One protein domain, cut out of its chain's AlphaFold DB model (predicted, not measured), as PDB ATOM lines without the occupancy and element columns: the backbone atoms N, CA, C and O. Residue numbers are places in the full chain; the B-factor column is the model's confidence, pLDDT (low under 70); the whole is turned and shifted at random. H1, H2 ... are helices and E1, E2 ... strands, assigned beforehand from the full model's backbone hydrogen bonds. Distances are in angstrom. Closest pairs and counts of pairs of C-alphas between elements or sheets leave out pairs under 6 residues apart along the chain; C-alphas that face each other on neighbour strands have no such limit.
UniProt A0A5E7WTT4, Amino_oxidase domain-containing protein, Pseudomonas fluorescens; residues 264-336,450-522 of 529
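What this domain is: This is residues 264 to 336 and 450 to 522 of the 529 residues of the protein "Amino_oxidase domain-containing protein" of Pseudomonas fluorescens (UniProt A0A5E7WTT4). A twisted sheet of four strands makes one end of the domain, and a small parallel pair, E4 and E8, forms the middle, with the long helix H6 packed on it on the side away from the sheet. Three short helices, H1, H2 and H3, follow one another in contact along one side, the two-stranded E6 and E7 lies at the margin, and residues 509 to 522 make a tail at the end opposite the sheet. The printed part has 146 residues with six named helices and eight named strands, in the order E1 E2 E3 E4 H1 E5 H2 E6 E7 H3 H4 H5 E8 H6. The main sheet is mixed, in the order E3, E2, E1, E5, and the class is mixed, helices and strands. The whole is compact, with a radius of gyration of the C-alphas of 16.0 A and spans of 50 by 39 by 29 A.

Where its parts are: The large sheet holds E1, residues 264 to 269, from C-alpha 264 at (-26.964, -22.442, -39.049); E2, 275 to 281, 18.2 A long; E3, 290 to 296, 19.6 A; and E5, 313 to 315. E4 is 299 to 301 and E8 477 to 479; E6 is 334 to 336 and E7 450 to 452. The shorter helices are H1, 305 to 310; H2, 324 to 331; H3, 458 to 465; H4, 467 to 470; and H5, 472 to 475. H6, 491 to 508, is 26.3 A long and ends with C-alpha 508 at (-41.446, -33.693, -55.013).

How they stand to each other: E1, E2 and E3 form a meander, each strand the antiparallel neighbour of the one before, with N 276 and O 268 at 2.8 A and N 277 and O 294 at 2.8 A. E5 is parallel to E1, with N 267 and O 313 at 2.8 A. H1 only grazes this sheet, with residues 307 to 310. E4 and E8 are parallel, with N 478 and O 299 at 2.8 A. The closest C-alphas of E8 and H6, Tyr 478 and Ala 501, are 5.9 A apart. With residues 500 to 504 alone, H6 touches H4, closest at C-alphas Ala 501 and Asn 468, 6.5 A. With residues 504 to 508 alone, it touches H5, closest at C-alphas Lys 508 and Pro 473, 6.2 A. H2 touches H1, closest at C-alphas Tyr 330 and Ser 305, 5.4 A, about perpendicular at 90 degrees. H2 touches H3, closest at C-alphas Ala 329 and Asp 460, 5.0 A, about perpendicular at 83 degrees. E6 and E7 are antiparallel, with N 336 and O 450 at 2.8 A. Every O i to N i+4 pair is within hydrogen-bond range in H2, H3 and H6, and 1 of 2 in H1; H4 and H5 are too short for such a pair.

The domain as a whole: The two C-alphas farthest apart, Cys 287 and Gly 516, are 52.9 A apart. Residues 337 to 449 are not printed, and C-alphas 336 and 450 are 5.4 A apart across the cut. The link from E8 to H6 is long, with 11 residues. No printed residue has a pLDDT under 70.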
ATOM      1  N   VAL A 264     -27.350 -22.057 -37.681       97.56
ATOM      2  CA  VAL A 264     -26.964 -22.442 -39.049       97.56
ATOM      3  C   VAL A 264     -26.075 -21.360 -39.652       97.56
ATOM      4  O   VAL A 264     -26.460 -20.197 -39.696       97.56
ATOM      5  N   ASN A 265     -24.908 -21.754 -40.163       97.50
ATOM      6  CA  ASN A 265     -23.906 -20.819 -40.684       97.50
ATOM      7  C   ASN A 265     -23.505 -21.084 -42.148       97.50
ATOM      8  O   ASN A 265     -22.900 -20.229 -42.802       97.50
ATOM      9  N   LYS A 266     -23.849 -22.252 -42.708       98.56
ATOM     10  CA  LYS A 266     -23.550 -22.581 -44.108       98.56
ATOM     11  C   LYS A 266     -24.481 -23.654 -44.662       98.56
ATOM     12  O   LYS A 266     -24.726 -24.668 -44.017       98.56
ATOM     13  N   LEU A 267     -24.916 -23.462 -45.904       98.69
ATOM     14  CA  LEU A 267     -25.625 -24.459 -46.702       98.69
ATOM     15  C   LEU A 267     -24.774 -24.820 -47.916       98.69
ATOM     16  O   LEU A 267     -24.337 -23.939 -48.658       98.69
ATOM     17  N   LYS A 268     -24.551 -26.112 -48.145       98.69
ATOM     18  CA  LYS A 268     -23.770 -26.599 -49.287       98.69
ATOM     19  C   LYS A 268     -24.564 -27.618 -50.089       98.69
ATOM     20  O   LYS A 268     -24.955 -28.651 -49.553       98.69
ATOM     21  N   LYS A 269     -24.736 -27.367 -51.385       98.50
ATOM     22  CA  LYS A 269     -25.260 -28.373 -52.316       98.50
ATOM     23  C   LYS A 269     -24.204 -29.456 -52.572       98.50
ATOM     24  O   LYS A 269     -23.050 -29.147 -52.891       98.50
ATOM     25  N   LEU A 270     -24.593 -30.716 -52.398       98.44
ATOM     26  CA  LEU A 270     -23.748 -31.891 -52.606       98.44
ATOM     27  C   LEU A 270     -23.977 -32.516 -53.993       98.44
ATOM     28  O   LEU A 270     -24.995 -32.265 -54.644       98.44
ATOM     29  N   ASP A 271     -23.032 -33.352 -54.432       97.00
ATOM     30  CA  ASP A 271     -23.080 -34.024 -55.740       97.00
ATOM     31  C   ASP A 271     -24.249 -35.024 -55.841       97.00
ATOM     32  O   ASP A 271     -24.845 -35.186 -56.908       97.00
ATOM     33  N   ASP A 272     -24.640 -35.625 -54.712       96.25
ATOM     34  CA  ASP A 272     -25.796 -36.526 -54.576       96.25
ATOM     35  C   ASP A 272     -27.150 -35.791 -54.511       96.25
ATOM     36  O   ASP A 272     -28.182 -36.400 -54.244       96.25
ATOM     37  N   GLN A 273     -27.149 -34.483 -54.783       94.38
ATOM     38  CA  GLN A 273     -28.303 -33.584 -54.753       94.38
ATOM     39  C   GLN A 273     -28.869 -33.267 -53.363       94.38
ATOM     40  O   GLN A 273     -29.825 -32.486 -53.289       94.38
ATOM     41  N   LYS A 274     -28.276 -33.751 -52.270       98.12
ATOM     42  CA  LYS A 274     -28.652 -33.307 -50.922       98.12
ATOM     43  C   LYS A 274     -28.100 -31.919 -50.608       98.12
ATOM     44  O   LYS A 274     -27.196 -31.406 -51.278       98.12
ATOM     45  N   VAL A 275     -28.658 -31.293 -49.580       98.69
ATOM     46  CA  VAL A 275     -28.149 -30.049 -49.003       98.69
ATOM     47  C   VAL A 275     -27.551 -30.368 -47.640       98.69
ATOM     48  O   VAL A 275     -28.253 -30.826 -46.742       98.69
ATOM     49  N   ARG A 276     -26.256 -30.097 -47.486       98.75
ATOM     50  CA  ARG A 276     -25.578 -30.144 -46.194       98.75
ATOM     51  C   ARG A 276     -25.813 -28.848 -45.440       98.75
ATOM     52  O   ARG A 276     -25.439 -27.780 -45.933       98.75
ATOM     53  N   VAL A 277     -26.378 -28.954 -44.247       98.56
ATOM     54  CA  VAL A 277     -26.610 -27.843 -43.324       98.56
ATOM     55  C   VAL A 277     -25.521 -27.883 -42.265       98.56
ATOM     56  O   VAL A 277     -25.450 -28.833 -41.495       98.56
ATOM     57  N   TYR A 278     -24.669 -26.866 -42.231       98.69
ATOM     58  CA  TYR A 278     -23.672 -26.674 -41.182       98.69
ATOM     59  C   TYR A 278     -24.216 -25.725 -40.124       98.69
ATOM     60  O   TYR A 278     -24.810 -24.692 -40.457       98.69
ATOM     61  N   TYR A 279     -23.980 -26.058 -38.863       97.62
ATOM     62  CA  TYR A 279     -24.433 -25.263 -37.734       97.62
ATOM     63  C   TYR A 279     -23.466 -25.342 -36.558       97.62
ATOM     64  O   TYR A 279     -22.811 -26.356 -36.320       97.62
ATOM     65  N   THR A 280     -23.431 -24.262 -35.789       97.50
ATOM     66  CA  THR A 280     -22.728 -24.187 -34.515       97.50
ATOM     67  C   THR A 280     -23.683 -24.636 -33.410       97.50
ATOM     68  O   THR A 280     -24.629 -23.920 -33.087       97.50
ATOM     69  N   TRP A 281     -23.458 -25.815 -32.837       96.88
ATOM     70  CA  TRP A 281     -24.175 -26.312 -31.657       96.88
ATOM     71  C   TRP A 281     -23.629 -25.659 -30.384       96.88
ATOM     72  O   TRP A 281     -22.426 -25.395 -30.309       96.88
ATOM     73  N   LYS A 282     -24.494 -25.417 -29.386       96.31
ATOM     74  CA  LYS A 282     -24.186 -24.630 -28.175       96.31
ATOM     75  C   LYS A 282     -23.698 -23.218 -28.505       96.31
ATOM     76  O   LYS A 282     -22.702 -22.736 -27.958       96.31
ATOM     77  N   PHE A 283     -24.375 -22.567 -29.448       94.62
ATOM     78  CA  PHE A 283     -23.977 -21.265 -29.981       94.62
ATOM     79  C   PHE A 283     -23.886 -20.176 -28.898       94.62
ATOM     80  O   PHE A 283     -22.988 -19.334 -28.935       94.62
ATOM     81  N   SER A 284     -24.766 -20.213 -27.898       93.38
ATOM     82  CA  SER A 284     -24.783 -19.283 -26.768       93.38
ATOM     83  C   SER A 284     -23.581 -19.428 -25.825       93.38
ATOM     84  O   SER A 284     -23.315 -18.520 -25.036       93.38
ATOM     85  N   GLN A 285     -22.827 -20.534 -25.909       94.44
ATOM     86  CA  GLN A 285     -21.697 -20.857 -25.032       94.44
ATOM     87  C   GLN A 285     -20.408 -21.054 -25.848       94.44
ATOM     88  O   GLN A 285     -20.008 -22.194 -26.099       94.44
ATOM     89  N   PRO A 286     -19.684 -19.975 -26.209       91.94
ATOM     90  CA  PRO A 286     -18.541 -20.046 -27.126       91.94
ATOM     91  C   PRO A 286     -17.488 -21.101 -26.756       91.94
ATOM     92  O   PRO A 286     -17.005 -21.820 -27.627       91.94
ATOM     93  N   CYS A 287     -17.184 -21.265 -25.462       94.81
ATOM     94  CA  CYS A 287     -16.200 -22.240 -24.973       94.81
ATOM     95  C   CYS A 287     -16.620 -23.711 -25.142       94.81
ATOM     96  O   CYS A 287     -15.773 -24.593 -25.038       94.81
ATOM     97  N   GLN A 288     -17.912 -23.982 -25.343       94.31
ATOM     98  CA  GLN A 288     -18.464 -25.327 -25.546       94.31
ATOM     99  C   GLN A 288     -19.018 -25.534 -26.960       94.31
ATOM    100  O   GLN A 288     -19.518 -26.621 -27.255       94.31
ATOM    101  N   SER A 289     -18.954 -24.500 -27.800       96.44
ATOM    102  CA  SER A 289     -19.523 -24.527 -29.139       96.44
ATOM    103  C   SER A 289     -18.810 -25.536 -30.039       96.44
ATOM    104  O   SER A 289     -17.601 -25.757 -29.924       96.44
ATOM    105  N   GLN A 290     -19.570 -26.185 -30.919       97.19
ATOM    106  CA  GLN A 290     -19.043 -27.172 -31.861       97.19
ATOM    107  C   GLN A 290     -19.667 -26.986 -33.237       97.19
ATOM    108  O   GLN A 290     -20.882 -26.847 -33.363       97.19
ATOM    109  N   GLU A 291     -18.836 -27.043 -34.272       97.69
ATOM    110  CA  GLU A 291     -19.293 -27.064 -35.659       97.69
ATOM    111  C   GLU A 291     -19.747 -28.472 -36.034       97.69
ATOM    112  O   GLU A 291     -18.951 -29.413 -36.040       97.69
ATOM    113  N   LEU A 292     -21.025 -28.600 -36.371       97.50
ATOM    114  CA  LEU A 292     -21.659 -29.839 -36.798       97.50
ATOM    115  C   LEU A 292     -22.277 -29.659 -38.187       97.50
ATOM    116  O   LEU A 292     -22.379 -28.547 -38.714       97.50
ATOM    117  N   PHE A 293     -22.670 -30.770 -38.805       97.94
ATOM    118  CA  PHE A 293     -23.450 -30.743 -40.032       97.94
ATOM    119  C   PHE A 293     -24.342 -31.972 -40.153       97.94
ATOM    120  O   PHE A 293     -23.986 -33.036 -39.655       97.94
ATOM    121  N   ASP A 294     -25.430 -31.821 -40.904       97.50
ATOM    122  CA  ASP A 294     -26.335 -32.900 -41.296       97.50
ATOM    123  C   ASP A 294     -26.767 -32.719 -42.765       97.50
ATOM    124  O   ASP A 294     -26.751 -31.602 -43.295       97.50
ATOM    125  N   ASP A 295     -27.115 -33.817 -43.443       98.31
ATOM    126  CA  ASP A 295     -27.457 -33.839 -44.874       98.31
ATOM    127  C   ASP A 295     -28.954 -34.103 -45.083       98.31
ATOM    128  O   ASP A 295     -29.483 -35.107 -44.606       98.31
ATOM    129  N   PHE A 296     -29.621 -33.244 -45.858       97.94
ATOM    130  CA  PHE A 296     -31.074 -33.283 -46.050       97.94
ATOM    131  C   PHE A 296     -31.475 -33.290 -47.530       97.94
ATOM    132  O   PHE A 296     -30.852 -32.636 -48.367       97.94
ATOM    133  N   ASP A 297     -32.572 -33.979 -47.851       97.06
ATOM    134  CA  ASP A 297     -33.177 -33.976 -49.195       97.06
ATOM    135  C   ASP A 297     -33.942 -32.672 -49.508       97.06
ATOM    136  O   ASP A 297     -34.182 -32.326 -50.677       97.06
ATOM    137  N   ALA A 298     -34.348 -31.963 -48.451       97.69
ATOM    138  CA  ALA A 298     -35.045 -30.688 -48.490       97.69
ATOM    139  C   ALA A 298     -34.666 -29.831 -47.271       97.69
ATOM    140  O   ALA A 298     -34.627 -30.332 -46.150       97.69
ATOM    141  N   VAL A 299     -34.431 -28.536 -47.488       98.38
ATOM    142  CA  VAL A 299     -34.183 -27.536 -46.437       98.38
ATOM    143  C   VAL A 299     -35.180 -26.397 -46.612       98.38
ATOM    144  O   VAL A 299     -35.228 -25.792 -47.681       98.38
ATOM    145  N   ILE A 300     -35.965 -26.096 -45.577       98.31
ATOM    146  CA  ILE A 300     -36.884 -24.950 -45.562       98.31
ATOM    147  C   ILE A 300     -36.199 -23.795 -44.831       98.31
ATOM    148  O   ILE A 300     -35.814 -23.926 -43.674       98.31
ATOM    149  N   MET A 301     -36.058 -22.656 -45.501       96.88
ATOM    150  CA  MET A 301     -35.562 -21.416 -44.920       96.88
ATOM    151  C   MET A 301     -36.732 -20.523 -44.526       96.88
ATOM    152  O   MET A 301     -37.519 -20.120 -45.382       96.88
ATOM    153  N   THR A 302     -36.803 -20.188 -43.240       96.50
ATOM    154  CA  THR A 302     -37.835 -19.320 -42.646       96.50
ATOM    155  C   THR A 302     -37.299 -17.958 -42.197       96.50
ATOM    156  O   THR A 302     -38.017 -17.163 -41.596       96.50
ATOM    157  N   LEU A 303     -36.019 -17.697 -42.465       94.69
ATOM    158  CA  LEU A 303     -35.286 -16.551 -41.940       94.69
ATOM    159  C   LEU A 303     -35.654 -15.246 -42.661       94.69
ATOM    160  O   LEU A 303     -35.875 -15.260 -43.880       94.69
ATOM    161  N   PRO A 304     -35.587 -14.103 -41.958       95.50
ATOM    162  CA  PRO A 304     -35.401 -12.806 -42.590       95.50
ATOM    163  C   PRO A 304     -34.290 -12.834 -43.645       95.50
ATOM    164  O   PRO A 304     -33.199 -13.356 -43.399       95.50
ATOM    165  N   SER A 305     -34.546 -12.282 -44.833       95.25
ATOM    166  CA  SER A 305     -33.637 -12.445 -45.971       95.25
ATOM    167  C   SER A 305     -32.242 -11.876 -45.741       95.25
ATOM    168  O   SER A 305     -31.277 -12.416 -46.279       95.25
ATOM    169  N   TRP A 306     -32.099 -10.826 -44.933       95.38
ATOM    170  CA  TRP A 306     -30.784 -10.270 -44.618       95.38
ATOM    171  C   TRP A 306     -29.904 -11.246 -43.829       95.38
ATOM    172  O   TRP A 306     -28.695 -11.258 -44.045       95.38
ATOM    173  N   LEU A 307     -30.479 -12.142 -43.017       96.25
ATOM    174  CA  LEU A 307     -29.713 -13.191 -42.325       96.25
ATOM    175  C   LEU A 307     -29.120 -14.222 -43.284       96.25
ATOM    176  O   LEU A 307     -28.109 -14.848 -42.973       96.25
ATOM    177  N   ILE A 308     -29.709 -14.377 -44.472       95.50
ATOM    178  CA  ILE A 308     -29.145 -15.226 -45.525       95.50
ATOM    179  C   ILE A 308     -27.809 -14.657 -45.988       95.50
ATOM    180  O   ILE A 308     -26.896 -15.415 -46.281       95.50
ATOM    181  N   GLU A 309     -27.681 -13.333 -46.065       92.81
ATOM    182  CA  GLU A 309     -26.445 -12.686 -46.503       92.81
ATOM    183  C   GLU A 309     -25.441 -12.489 -45.365       92.81
ATOM    184  O   GLU A 309     -24.240 -12.655 -45.582       92.81
ATOM    185  N   THR A 310     -25.905 -12.149 -44.164       94.94
ATOM    186  CA  THR A 310     -25.020 -11.816 -43.039       94.94
ATOM    187  C   THR A 310     -24.612 -13.030 -42.206       94.94
ATOM    188  O   THR A 310     -23.532 -13.018 -41.618       94.94
ATOM    189  N   GLY A 311     -25.452 -14.069 -42.150       94.50
ATOM    190  CA  GLY A 311     -25.265 -15.223 -41.269       94.50
ATOM    191  C   GLY A 311     -24.976 -16.545 -41.979       94.50
ATOM    192  O   GLY A 311     -24.395 -17.434 -41.361       94.50
ATOM    193  N   ILE A 312     -25.347 -16.696 -43.258       96.81
ATOM    194  CA  ILE A 312     -25.298 -17.992 -43.948       96.81
ATOM    195  C   ILE A 312     -24.448 -17.939 -45.216       96.81
ATOM    196  O   ILE A 312     -24.725 -17.226 -46.175       96.81
ATOM    197  N   ARG A 313     -23.443 -18.810 -45.293       97.69
ATOM    198  CA  ARG A 313     -22.702 -19.036 -46.536       97.69
ATOM    199  C   ARG A 313     -23.417 -20.061 -47.420       97.69
ATOM    200  O   ARG A 313     -23.612 -21.197 -47.006       97.69
ATOM    201  N   LEU A 314     -23.747 -19.699 -48.660       97.75
ATOM    202  CA  LEU A 314     -24.298 -20.628 -49.657       97.75
ATOM    203  C   LEU A 314     -23.188 -21.135 -50.592       97.75
ATOM    204  O   LEU A 314     -22.496 -20.338 -51.223       97.75
ATOM    205  N   GLU A 315     -23.012 -22.453 -50.699       98.19
ATOM    206  CA  GLU A 315     -22.000 -23.095 -51.552       98.19
ATOM    207  C   GLU A 315     -22.623 -24.069 -52.556       98.19
ATOM    208  O   GLU A 315     -23.555 -24.807 -52.235       98.19
ATOM    209  N   ASN A 316     -22.053 -24.119 -53.764       97.94
ATOM    210  CA  ASN A 316     -22.400 -25.061 -54.838       97.94
ATOM    211  C   ASN A 316     -23.840 -24.981 -55.386       97.94
ATOM    212  O   ASN A 316     -24.241 -25.830 -56.179       97.94
ATOM    213  N   PHE A 317     -24.609 -23.949 -55.040       97.75
ATOM    214  CA  PHE A 317     -25.866 -23.647 -55.722       97.75
ATOM    215  C   PHE A 317     -25.575 -22.945 -57.053       97.75
ATOM    216  O   PHE A 317     -24.955 -21.882 -57.085       97.75
ATOM    217  N   ASN A 318     -26.001 -23.547 -58.163       96.94
ATOM    218  CA  ASN A 318     -25.847 -22.963 -59.495       96.94
ATOM    219  C   ASN A 318     -27.080 -22.119 -59.888       96.94
ATOM    220  O   ASN A 318     -28.082 -22.082 -59.178       96.94
ATOM    221  N   GLN A 319     -27.032 -21.471 -61.053       97.19
ATOM    222  CA  GLN A 319     -28.103 -20.585 -61.534       97.19
ATOM    223  C   GLN A 319     -29.435 -21.283 -61.856       97.19
ATOM    224  O   GLN A 319     -30.455 -20.608 -61.932       97.19
ATOM    225  N   GLN A 320     -29.450 -22.607 -62.037       96.81
ATOM    226  CA  GLN A 320     -30.691 -23.376 -62.205       96.81
ATOM    227  C   GLN A 320     -31.368 -23.667 -60.859       96.81
ATOM    228  O   GLN A 320     -32.551 -23.980 -60.824       96.81
ATOM    229  N   MET A 321     -30.615 -23.579 -59.759       97.44
ATOM    230  CA  MET A 321     -31.094 -23.826 -58.399       97.44
ATOM    231  C   MET A 321     -31.419 -22.522 -57.673       97.44
ATOM    232  O   MET A 321     -32.439 -22.429 -57.004       97.44
ATOM    233  N   LEU A 322     -30.541 -21.526 -57.797       96.81
ATOM    234  CA  LEU A 322     -30.664 -20.232 -57.140       96.81
ATOM    235  C   LEU A 322     -30.209 -19.122 -58.107       96.81
ATOM    236  O   LEU A 322     -29.042 -18.716 -58.091       96.81
ATOM    237  N   PRO A 323     -31.103 -18.659 -58.998       97.00
ATOM    238  CA  PRO A 323     -30.778 -17.631 -59.982       97.00
ATOM    239  C   PRO A 323     -30.336 -16.314 -59.340       97.00
ATOM    240  O   PRO A 323     -30.850 -15.921 -58.293       97.00
ATOM    241  N   PHE A 324     -29.473 -15.557 -60.023       95.94
ATOM    242  CA  PHE A 324     -29.014 -14.244 -59.559       95.94
ATOM    243  C   PHE A 324     -30.159 -13.267 -59.297       95.94
ATOM    244  O   PHE A 324     -30.058 -12.475 -58.371       95.94
ATOM    245  N   ALA A 325     -31.254 -13.344 -60.057       95.31
ATOM    246  CA  ALA A 325     -32.435 -12.521 -59.809       95.31
ATOM    247  C   ALA A 325     -33.057 -12.802 -58.427       95.31
ATOM    248  O   ALA A 325     -33.422 -11.864 -57.729       95.31
ATOM    249  N   MET A 326     -33.109 -14.070 -57.999       96.12
ATOM    250  CA  MET A 326     -33.599 -14.445 -56.663       96.12
ATOM    251  C   MET A 326     -32.644 -13.957 -55.581       96.12
ATOM    252  O   MET A 326     -33.080 -13.377 -54.592       96.12
ATOM    253  N   ILE A 327     -31.340 -14.148 -55.811       96.06
ATOM    254  CA  ILE A 327     -30.286 -13.675 -54.910       96.06
ATOM    255  C   ILE A 327     -30.379 -12.164 -54.725       96.06
ATOM    256  O   ILE A 327     -30.407 -11.683 -53.600       96.06
ATOM    257  N   ASN A 328     -30.465 -11.416 -55.822       95.94
ATOM    258  CA  ASN A 328     -30.603  -9.972 -55.779       95.94
ATOM    259  C   ASN A 328     -31.881  -9.568 -55.037       95.94
ATOM    260  O   ASN A 328     -31.797  -8.777 -54.108       95.94
ATOM    261  N   ALA A 329     -33.025 -10.170 -55.376       95.56
ATOM    262  CA  ALA A 329     -34.318  -9.848 -54.780       95.56
ATOM    263  C   ALA A 329     -34.324  -9.951 -53.247       95.56
ATOM    264  O   ALA A 329     -34.833  -9.049 -52.583       95.56
ATOM    265  N   TYR A 330     -33.759 -11.017 -52.664       94.81
ATOM    266  CA  TYR A 330     -33.745 -11.157 -51.206       94.81
ATOM    267  C   TYR A 330     -32.640 -10.322 -50.534       94.81
ATOM    268  O   TYR A 330     -32.825  -9.896 -49.393       94.81
ATOM    269  N   LYS A 331     -31.518 -10.051 -51.221       95.19
ATOM    270  CA  LYS A 331     -30.427  -9.202 -50.707       95.19
ATOM    271  C   LYS A 331     -30.798  -7.725 -50.675       95.19
ATOM    272  O   LYS A 331     -30.534  -7.033 -49.701       95.19
ATOM    273  N   THR A 332     -31.450  -7.241 -51.730       94.44
ATOM    274  CA  THR A 332     -31.894  -5.846 -51.842       94.44
ATOM    275  C   THR A 332     -33.296  -5.628 -51.277       94.44
ATOM    276  O   THR A 332     -33.879  -4.563 -51.485       94.44
ATOM    277  N   ALA A 333     -33.863  -6.633 -50.602       94.38
ATOM    278  CA  ALA A 333     -35.144  -6.518 -49.927       94.38
ATOM    279  C   ALA A 333     -35.099  -5.393 -48.886       94.38
ATOM    280  O   ALA A 333     -34.102  -5.227 -48.181       94.38
ATOM    281  N   HIS A 334     -36.184  -4.627 -48.799       95.25
ATOM    282  CA  HIS A 334     -36.314  -3.542 -47.837       95.25
ATOM    283  C   HIS A 334     -36.939  -4.085 -46.550       95.25
ATOM    284  O   HIS A 334     -38.057  -4.594 -46.569       95.25
ATOM    285  N   TRP A 335     -36.187  -4.031 -45.454       95.56
ATOM    286  CA  TRP A 335     -36.664  -4.416 -44.131       95.56
ATOM    287  C   TRP A 335     -36.900  -3.171 -43.297       95.56
ATOM    288  O   TRP A 335     -35.984  -2.389 -43.050       95.56
ATOM    289  N   GLU A 336     -38.142  -3.022 -42.862       95.44
ATOM    290  CA  GLU A 336     -38.591  -1.899 -42.059       95.44
ATOM    291  C   GLU A 336     -38.027  -2.017 -40.643       95.44
ATOM    292  O   GLU A 336     -38.034  -3.094 -40.025       95.44
ATOM    293  N   ALA A 450     -40.194  -6.198 -40.480       94.50
ATOM    294  CA  ALA A 450     -41.047  -6.676 -41.559       94.50
ATOM    295  C   ALA A 450     -40.452  -6.316 -42.920       94.50
ATOM    296  O   ALA A 450     -39.907  -5.225 -43.088       94.50
ATOM    297  N   LYS A 451     -40.590  -7.197 -43.914       94.88
ATOM    298  CA  LYS A 451     -40.080  -6.939 -45.269       94.88
ATOM    299  C   LYS A 451     -41.105  -6.273 -46.191       94.88
ATOM    300  O   LYS A 451     -41.853  -6.970 -46.873       94.88
ATOM    301  N   LEU A 452     -41.071  -4.958 -46.349       93.44
ATOM    302  CA  LEU A 452     -41.879  -4.275 -47.365       93.44
ATOM    303  C   LEU A 452     -41.087  -4.075 -48.667       93.44
ATOM    304  O   LEU A 452     -39.921  -4.444 -48.786       93.44
ATOM    305  N   TYR A 453     -41.737  -3.578 -49.716       92.88
ATOM    306  CA  TYR A 453     -41.104  -3.389 -51.022       92.88
ATOM    307  C   TYR A 453     -41.274  -1.952 -51.489       92.88
ATOM    308  O   TYR A 453     -42.343  -1.354 -51.365       92.88
ATOM    309  N   ARG A 454     -40.186  -1.400 -52.025       95.81
ATOM    310  CA  ARG A 454     -40.118  -0.041 -52.558       95.81
ATOM    311  C   ARG A 454     -40.751   0.029 -53.952       95.81
ATOM    312  O   ARG A 454     -40.905  -0.999 -54.621       95.81
ATOM    313  N   PRO A 455     -41.117   1.231 -54.424       97.38
ATOM    314  CA  PRO A 455     -41.532   1.424 -55.806       97.38
ATOM    315  C   PRO A 455     -40.520   0.816 -56.785       97.38
ATOM    316  O   PRO A 455     -39.318   1.045 -56.665       97.38
ATOM    317  N   GLY A 456     -40.998   0.034 -57.752       96.00
ATOM    318  CA  GLY A 456     -40.149  -0.649 -58.730       96.00
ATOM    319  C   GLY A 456     -39.728  -2.076 -58.368       96.00
ATOM    320  O   GLY A 456     -39.224  -2.771 -59.248       96.00
ATOM    321  N   THR A 457     -39.941  -2.547 -57.131       95.25
ATOM    322  CA  THR A 457     -39.459  -3.877 -56.684       95.25
ATOM    323  C   THR A 457     -40.571  -4.908 -56.452       95.25
ATOM    324  O   THR A 457     -40.328  -5.997 -55.932       95.25
ATOM    325  N   TYR A 458     -41.804  -4.631 -56.897       94.75
ATOM    326  CA  TYR A 458     -42.928  -5.576 -56.788       94.75
ATOM    327  C   TYR A 458     -42.609  -6.952 -57.396       94.75
ATOM    328  O   TYR A 458     -42.873  -7.993 -56.791       94.75
ATOM    329  N   TYR A 459     -42.008  -6.974 -58.588       94.50
ATOM    330  CA  TYR A 459     -41.691  -8.226 -59.275       94.50
ATOM    331  C   TYR A 459     -40.551  -9.008 -58.617       94.50
ATOM    332  O   TYR A 459     -40.510 -10.229 -58.780       94.50
ATOM    333  N   ASP A 460     -39.690  -8.358 -57.832       95.00
ATOM    334  CA  ASP A 460     -38.692  -9.047 -57.010       95.00
ATOM    335  C   ASP A 460     -39.395  -9.840 -55.900       95.00
ATOM    336  O   ASP A 460     -39.138 -11.030 -55.719       95.00
ATOM    337  N   ALA A 461     -40.375  -9.230 -55.224       94.31
ATOM    338  CA  ALA A 461     -41.175  -9.910 -54.206       94.31
ATOM    339  C   ALA A 461     -42.014 -11.067 -54.787       94.31
ATOM    340  O   ALA A 461     -42.039 -12.155 -54.212       94.31
ATOM    341  N   VAL A 462     -42.643 -10.881 -55.956       93.56
ATOM    342  CA  VAL A 462     -43.367 -11.968 -56.652       93.56
ATOM    343  C   VAL A 462     -42.419 -13.090 -57.081       93.56
ATOM    344  O   VAL A 462     -42.782 -14.265 -57.021       93.56
ATOM    345  N   SER A 463     -41.203 -12.743 -57.501       93.50
ATOM    346  CA  SER A 463     -40.171 -13.706 -57.889       93.50
ATOM    347  C   SER A 463     -39.744 -14.596 -56.723       93.50
ATOM    348  O   SER A 463     -39.619 -15.807 -56.904       93.50
ATOM    349  N   LEU A 464     -39.610 -14.030 -55.521       94.88
ATOM    350  CA  LEU A 464     -39.367 -14.808 -54.306       94.88
ATOM    351  C   LEU A 464     -40.555 -15.717 -53.964       94.88
ATOM    352  O   LEU A 464     -40.353 -16.894 -53.680       94.88
ATOM    353  N   MET A 465     -41.787 -15.213 -54.074       93.38
ATOM    354  CA  MET A 465     -43.002 -15.979 -53.762       93.38
ATOM    355  C   MET A 465     -43.185 -17.210 -54.662       93.38
ATOM    356  O   MET A 465     -43.683 -18.238 -54.217       93.38
ATOM    357  N   LYS A 466     -42.770 -17.139 -55.932       93.25
ATOM    358  CA  LYS A 466     -42.856 -18.275 -56.869       93.25
ATOM    359  C   LYS A 466     -41.662 -19.236 -56.802       93.25
ATOM    360  O   LYS A 466     -41.650 -20.220 -57.541       93.25
ATOM    361  N   TYR A 467     -40.647 -18.944 -55.986       96.00
ATOM    362  CA  TYR A 467     -39.377 -19.674 -55.994       96.00
ATOM    363  C   TYR A 467     -39.563 -21.178 -55.767       96.00
ATOM    364  O   TYR A 467     -38.963 -21.981 -56.482       96.00
ATOM    365  N   ASN A 468     -40.432 -21.562 -54.827       96.31
ATOM    366  CA  ASN A 468     -40.678 -22.970 -54.526       96.31
ATOM    367  C   ASN A 468     -41.232 -23.726 -55.736       96.31
ATOM    368  O   ASN A 468     -40.772 -24.814 -56.050       96.31
ATOM    369  N   ARG A 469     -42.143 -23.123 -56.495       93.56
ATOM    370  CA  ARG A 469     -42.661 -23.741 -57.719       93.56
ATOM    371  C   ARG A 469     -41.582 -23.896 -58.793       93.56
ATOM    372  O   ARG A 469     -41.508 -24.933 -59.445       93.56
ATOM    373  N   ASP A 470     -40.785 -22.850 -59.005       94.25
ATOM    374  CA  ASP A 470     -39.901 -22.756 -60.171       94.25
ATOM    375  C   ASP A 470     -38.535 -23.446 -59.947       94.25
ATOM    376  O   ASP A 470     -37.947 -23.947 -60.905       94.25
ATOM    377  N   PHE A 471     -38.017 -23.486 -58.709       97.00
ATOM    378  CA  PHE A 471     -36.614 -23.848 -58.438       97.00
ATOM    379  C   PHE A 471     -36.394 -24.870 -57.310       97.00
ATOM    380  O   PHE A 471     -35.390 -25.593 -57.350       97.00
ATOM    381  N   SER A 472     -37.295 -24.991 -56.323       96.81
ATOM    382  CA  SER A 472     -37.083 -25.922 -55.195       96.81
ATOM    383  C   SER A 472     -36.995 -27.411 -55.563       96.81
ATOM    384  O   SER A 472     -36.225 -28.118 -54.895       96.81
ATOM    385  N   PRO A 473     -37.654 -27.922 -56.633       94.44
ATOM    386  CA  PRO A 473     -37.511 -29.325 -57.019       94.44
ATOM    387  C   PRO A 473     -36.063 -29.703 -57.349       94.44
ATOM    388  O   PRO A 473     -35.619 -30.802 -57.014       94.44
ATOM    389  N   VAL A 474     -35.314 -28.771 -57.950       94.94
ATOM    390  CA  VAL A 474     -33.912 -28.961 -58.348       94.94
ATOM    391  C   VAL A 474     -32.958 -28.544 -57.226       94.94
ATOM    392  O   VAL A 474     -31.987 -29.246 -56.928       94.94
ATOM    393  N   SER A 475     -33.222 -27.414 -56.563       97.25
ATOM    394  CA  SER A 475     -32.323 -26.892 -55.530       97.25
ATOM    395  C   SER A 475     -32.354 -27.725 -54.247       97.25
ATOM    396  O   SER A 475     -31.309 -27.905 -53.620       97.25
ATOM    397  N   GLY A 476     -33.509 -28.293 -53.880       97.31
ATOM    398  CA  GLY A 476     -33.735 -28.866 -52.550       97.31
ATOM    399  C   GLY A 476     -33.855 -27.803 -51.450       97.31
ATOM    400  O   GLY A 476     -33.903 -28.152 -50.277       97.31
ATOM    401  N   LEU A 477     -33.908 -26.523 -51.818       97.62
ATOM    402  CA  LEU A 477     -34.085 -25.393 -50.918       97.62
ATOM    403  C   LEU A 477     -35.492 -24.832 -51.102       97.62
ATOM    404  O   LEU A 477     -35.916 -24.627 -52.238       97.62
ATOM    405  N   TYR A 478     -36.185 -24.557 -50.005       98.25
ATOM    406  CA  TYR A 478     -37.538 -24.013 -49.988       98.25
ATOM    407  C   TYR A 478     -37.559 -22.731 -49.170       98.25
ATOM    408  O   TYR A 478     -36.900 -22.637 -48.138       98.25
ATOM    409  N   PHE A 479     -38.323 -21.750 -49.617       97.19
ATOM    410  CA  PHE A 479     -38.486 -20.463 -48.959       97.19
ATOM    411  C   PHE A 479     -39.861 -20.380 -48.306       97.19
ATOM    412  O   PHE A 479     -40.868 -20.716 -48.922       97.19
ATOM    413  N   SER A 480     -39.906 -19.955 -47.048       96.88
ATOM    414  CA  SER A 480     -41.132 -19.810 -46.265       96.88
ATOM    415  C   SER A 480     -41.010 -18.613 -45.324       96.88
ATOM    416  O   SER A 480     -39.907 -18.178 -45.003       96.88
ATOM    417  N   GLY A 481     -42.132 -18.050 -44.886       94.88
ATOM    418  CA  GLY A 481     -42.145 -16.830 -44.083       94.88
ATOM    419  C   GLY A 481     -42.364 -15.561 -44.906       94.88
ATOM    420  O   GLY A 481     -42.272 -15.539 -46.136       94.88
ATOM    421  N   GLU A 482     -42.654 -14.469 -44.206       94.38
ATOM    422  CA  GLU A 482     -42.985 -13.181 -44.822       94.38
ATOM    423  C   GLU A 482     -41.872 -12.589 -45.703       94.38
ATOM    424  O   GLU A 482     -42.162 -11.900 -46.685       94.38
ATOM    425  N   SER A 483     -40.612 -12.938 -45.432       94.62
ATOM    426  CA  SER A 483     -39.437 -12.553 -46.224       94.62
ATOM    427  C   SER A 483     -39.605 -12.852 -47.725       94.62
ATOM    428  O   SER A 483     -39.090 -12.141 -48.590       94.62
ATOM    429  N   PHE A 484     -40.403 -13.855 -48.078       95.00
ATOM    430  CA  PHE A 484     -40.580 -14.291 -49.464       95.00
ATOM    431  C   PHE A 484     -41.978 -13.990 -50.017       95.00
ATOM    432  O   PHE A 484     -42.335 -14.481 -51.081       95.00
ATOM    433  N   SER A 485     -42.761 -13.150 -49.329       92.81
ATOM    434  CA  SER A 485     -44.131 -12.786 -49.712       92.81
ATOM    435  C   SER A 485     -44.260 -11.333 -50.194       92.81
ATOM    436  O   SER A 485     -43.352 -10.518 -50.039       92.81
ATOM    437  N   VAL A 486     -45.409 -11.005 -50.786       91.81
ATOM    438  CA  VAL A 486     -45.843  -9.649 -51.175       91.81
ATOM    439  C   VAL A 486     -46.738  -8.975 -50.122       91.81
ATOM    440  O   VAL A 486     -47.107  -7.819 -50.294       91.81
ATOM    441  N   ASP A 487     -47.104  -9.691 -49.057       89.56
ATOM    442  CA  ASP A 487     -47.999  -9.220 -47.986       89.56
ATOM    443  C   ASP A 487     -47.317  -9.256 -46.609       89.56
ATOM    444  O   ASP A 487     -47.967  -9.511 -45.604       89.56
ATOM    445  N   ALA A 488     -45.998  -9.089 -46.550       86.75
ATOM    446  CA  ALA A 488     -45.230  -9.115 -45.302       86.75
ATOM    447  C   ALA A 488     -45.660  -8.029 -44.293       86.75
ATOM    448  O   ALA A 488     -46.394  -7.107 -44.635       86.75
ATOM    449  N   GLY A 489     -45.206  -8.148 -43.044       89.69
ATOM    450  CA  GLY A 489     -45.710  -7.388 -41.895       89.69
ATOM    451  C   GLY A 489     -46.932  -8.030 -41.234       89.69
ATOM    452  O   GLY A 489     -47.475  -7.488 -40.271       89.69
ATOM    453  N   TRP A 490     -47.350  -9.200 -41.725       92.38
ATOM    454  CA  TRP A 490     -48.526  -9.940 -41.275       92.38
ATOM    455  C   TRP A 490     -48.193 -11.423 -41.087       92.38
ATOM    456  O   TRP A 490     -47.378 -11.993 -41.810       92.38
ATOM    457  N   THR A 491     -48.873 -12.083 -40.147       91.50
ATOM    458  CA  THR A 491     -48.650 -13.510 -39.842       91.50
ATOM    459  C   THR A 491     -49.166 -14.452 -40.932       91.50
ATOM    460  O   THR A 491     -48.578 -15.502 -41.177       91.50
ATOM    461  N   GLU A 492     -50.248 -14.085 -41.620       93.19
ATOM    462  CA  GLU A 492     -50.863 -14.901 -42.677       93.19
ATOM    463  C   GLU A 492     -49.883 -15.300 -43.810       93.19
ATOM    464  O   GLU A 492     -49.847 -16.479 -44.167       93.19
ATOM    465  N   PRO A 493     -49.043 -14.398 -44.359       92.94
ATOM    466  CA  PRO A 493     -47.951 -14.756 -45.267       92.94
ATOM    467  C   PRO A 493     -47.030 -15.865 -44.769       92.94
ATOM    468  O   PRO A 493     -46.602 -16.695 -45.569       92.94
ATOM    469  N   CYS A 494     -46.719 -15.886 -43.471       94.75
ATOM    470  CA  CYS A 494     -45.850 -16.904 -42.894       94.75
ATOM    471  C   CYS A 494     -46.517 -18.276 -42.960       94.75
ATOM    472  O   CYS A 494     -45.908 -19.232 -43.436       94.75
ATOM    473  N   PHE A 495     -47.795 -18.357 -42.582       95.56
ATOM    474  CA  PHE A 495     -48.555 -19.602 -42.674       95.56
ATOM    475  C   PHE A 495     -48.753 -20.058 -44.119       95.56
ATOM    476  O   PHE A 495     -48.568 -21.236 -44.424       95.56
ATOM    477  N   ARG A 496     -49.074 -19.136 -45.034       94.25
ATOM    478  CA  ARG A 496     -49.215 -19.461 -46.460       94.25
ATOM    479  C   ARG A 496     -47.904 -19.949 -47.066       94.25
ATOM    480  O   ARG A 496     -47.927 -20.927 -47.802       94.25
ATOM    481  N   GLY A 497     -46.778 -19.322 -46.723       95.50
ATOM    482  CA  GLY A 497     -45.446 -19.772 -47.134       95.50
ATOM    483  C   GLY A 497     -45.084 -21.152 -46.576       95.50
ATOM    484  O   GLY A 497     -44.476 -21.958 -47.276       95.50
ATOM    485  N   ALA A 498     -45.506 -21.467 -45.348       96.31
ATOM    486  CA  ALA A 498     -45.303 -22.791 -44.766       96.31
ATOM    487  C   ALA A 498     -46.110 -23.865 -45.512       96.31
ATOM    488  O   ALA A 498     -45.556 -24.896 -45.889       96.31
ATOM    489  N   VAL A 499     -47.392 -23.600 -45.789       95.19
ATOM    490  CA  VAL A 499     -48.244 -24.496 -46.589       95.19
ATOM    491  C   VAL A 499     -47.694 -24.653 -48.008       95.19
ATOM    492  O   VAL A 499     -47.631 -25.769 -48.516       95.19
ATOM    493  N   ASP A 500     -47.238 -23.563 -48.624       95.69
ATOM    494  CA  ASP A 500     -46.607 -23.573 -49.943       95.69
ATOM    495  C   ASP A 500     -45.381 -24.498 -49.994       95.69
ATOM    496  O   ASP A 500     -45.304 -25.391 -50.841       95.69
ATOM    497  N   ALA A 501     -44.450 -24.343 -49.047       97.12
ATOM    498  CA  ALA A 501     -43.268 -25.193 -48.964       97.12
ATOM    499  C   ALA A 501     -43.645 -26.677 -48.803       97.12
ATOM    500  O   ALA A 501     -43.097 -27.529 -49.505       97.12
ATOM    501  N   VAL A 502     -44.612 -26.989 -47.930       95.38
ATOM    502  CA  VAL A 502     -45.087 -28.366 -47.710       95.38
ATOM    503  C   VAL A 502     -45.731 -28.947 -48.969       95.38
ATOM    504  O   VAL A 502     -45.415 -30.080 -49.325       95.38
ATOM    505  N   ILE A 503     -46.564 -28.185 -49.687       95.81
ATOM    506  CA  ILE A 503     -47.171 -28.631 -50.952       95.81
ATOM    507  C   ILE A 503     -46.087 -29.032 -51.956       95.81
ATOM    508  O   ILE A 503     -46.149 -30.121 -52.530       95.81
ATOM    509  N   HIS A 504     -45.063 -28.198 -52.148       96.00
ATOM    510  CA  HIS A 504     -44.001 -28.507 -53.112       96.00
ATOM    511  C   HIS A 504     -43.105 -29.667 -52.661       96.00
ATOM    512  O   HIS A 504     -42.680 -30.458 -53.505       96.00
ATOM    513  N   ILE A 505     -42.873 -29.840 -51.353       96.06
ATOM    514  CA  ILE A 505     -42.184 -31.026 -50.814       96.06
ATOM    515  C   ILE A 505     -43.006 -32.290 -51.079       96.06
ATOM    516  O   ILE A 505     -42.461 -33.255 -51.612       96.06
ATOM    517  N   CYS A 506     -44.303 -32.283 -50.764       94.94
ATOM    518  CA  CYS A 506     -45.214 -33.398 -51.031       94.94
ATOM    519  C   CYS A 506     -45.251 -33.755 -52.520       94.94
ATOM    520  O   CYS A 506     -45.166 -34.928 -52.876       94.94
ATOM    521  N   ASN A 507     -45.309 -32.755 -53.400       94.00
ATOM    522  CA  ASN A 507     -45.253 -32.978 -54.840       94.00
ATOM    523  C   ASN A 507     -43.916 -33.613 -55.269       94.00
ATOM    524  O   ASN A 507     -43.909 -34.584 -56.024       94.00
ATOM    525  N   LYS A 508     -42.780 -33.126 -54.742       92.88
ATOM    526  CA  LYS A 508     -41.446 -33.693 -55.013       92.88
ATOM    527  C   LYS A 508     -41.327 -35.148 -54.545       92.88
ATOM    528  O   LYS A 508     -40.673 -35.943 -55.214       92.88
ATOM    529  N   THR A 509     -41.931 -35.497 -53.411       93.25
ATOM    530  CA  THR A 509     -41.898 -36.856 -52.846       93.25
ATOM    531  C   THR A 509     -43.012 -37.765 -53.370       93.25
ATOM    532  O   THR A 509     -43.105 -38.911 -52.935       93.25
ATOM    533  N   ALA A 510     -43.833 -37.280 -54.311       93.00
ATOM    534  CA  ALA A 510     -45.015 -37.968 -54.828       93.00
ATOM    535  C   ALA A 510     -46.003 -38.401 -53.723       93.00
ATOM    536  O   ALA A 510     -46.669 -39.433 -53.833       93.00
ATOM    537  N   ALA A 511     -46.097 -37.613 -52.649       92.38
ATOM    538  CA  ALA A 511     -47.082 -37.817 -51.600       92.38
ATOM    539  C   ALA A 511     -48.504 -37.619 -52.145       92.38
ATOM    540  O   ALA A 511     -48.759 -36.768 -53.001       92.38
ATOM    541  N   VAL A 512     -49.447 -38.399 -51.621       89.50
ATOM    542  CA  VAL A 512     -50.862 -38.276 -51.977       89.50
ATOM    543  C   VAL A 512     -51.487 -37.178 -51.126       89.50
ATOM    544  O   VAL A 512     -51.514 -37.273 -49.900       89.50
ATOM    545  N   PHE A 513     -52.002 -36.143 -51.780       90.62
ATOM    546  CA  PHE A 513     -52.770 -35.106 -51.106       90.62
ATOM    547  C   PHE A 513     -54.161 -35.620 -50.728       90.62
ATOM    548  O   PHE A 513     -54.843 -36.283 -51.511       90.62
ATOM    549  N   ASN A 514     -54.599 -35.282 -49.518       86.06
ATOM    550  CA  ASN A 514     -55.954 -35.568 -49.062       86.06
ATOM    551  C   ASN A 514     -56.964 -34.571 -49.656       86.06
ATOM    552  O   ASN A 514     -56.603 -33.502 -50.142       86.06
ATOM    553  N   GLY A 515     -58.254 -34.913 -49.593       86.00
ATOM    554  CA  GLY A 515     -59.340 -33.979 -49.925       86.00
ATOM    555  C   GLY A 515     -59.505 -33.656 -51.414       86.00
ATOM    556  O   GLY A 515     -60.230 -32.724 -51.743       86.00
ATOM    557  N   GLY A 516     -58.862 -34.415 -52.309       87.00
ATOM    558  CA  GLY A 516     -58.983 -34.240 -53.762       87.00
ATOM    559  C   GLY A 516     -58.133 -33.113 -54.352       87.00
ATOM    560  O   GLY A 516     -58.245 -32.864 -55.548       87.00
ATOM    561  N   PHE A 517     -57.284 -32.465 -53.549       91.75
ATOM    562  CA  PHE A 517     -56.328 -31.475 -54.039       91.75
ATOM    563  C   PHE A 517     -55.294 -32.117 -54.970       91.75
ATOM    564  O   PHE A 517     -54.784 -33.210 -54.712       91.75
ATOM    565  N   CYS A 518     -54.926 -31.401 -56.024       90.81
ATOM    566  CA  CYS A 518     -53.811 -31.737 -56.891       90.81
ATOM    567  C   CYS A 518     -53.085 -30.471 -57.363       90.81
ATOM    568  O   CYS A 518     -53.574 -29.353 -57.226       90.81
ATOM    569  N   MET A 519     -51.900 -30.629 -57.958       91.12
ATOM    570  CA  MET A 519     -51.096 -29.477 -58.382       91.12
ATOM    571  C   MET A 519     -51.757 -28.610 -59.466       91.12
ATOM    572  O   MET A 519     -51.314 -27.484 -59.662       91.12
ATOM    573  N   SER A 520     -52.810 -29.074 -60.151       89.69
ATOM    574  CA  SER A 520     -53.589 -28.204 -61.048       89.69
ATOM    575  C   SER A 520     -54.502 -27.221 -60.312       89.69
ATOM    576  O   SER A 520     -54.936 -26.250 -60.923       89.69
ATOM    577  N   ASP A 521     -54.779 -27.448 -59.026       88.25
ATOM    578  CA  ASP A 521     -55.520 -26.511 -58.170       88.25
ATOM    579  C   ASP A 521     -54.609 -25.406 -57.606       88.25
ATOM    580  O   ASP A 521     -55.086 -24.402 -57.072       88.25
ATOM    581  N   TYR A 522     -53.286 -25.584 -57.697       89.00
ATOM    582  CA  TYR A 522     -52.303 -24.653 -57.156       89.00
ATOM    583  C   TYR A 522     -52.221 -23.362 -58.006       89.00
ATOM    584  O   TYR A 522     -52.167 -23.428 -59.236       89.00
TER     585      TYR A 522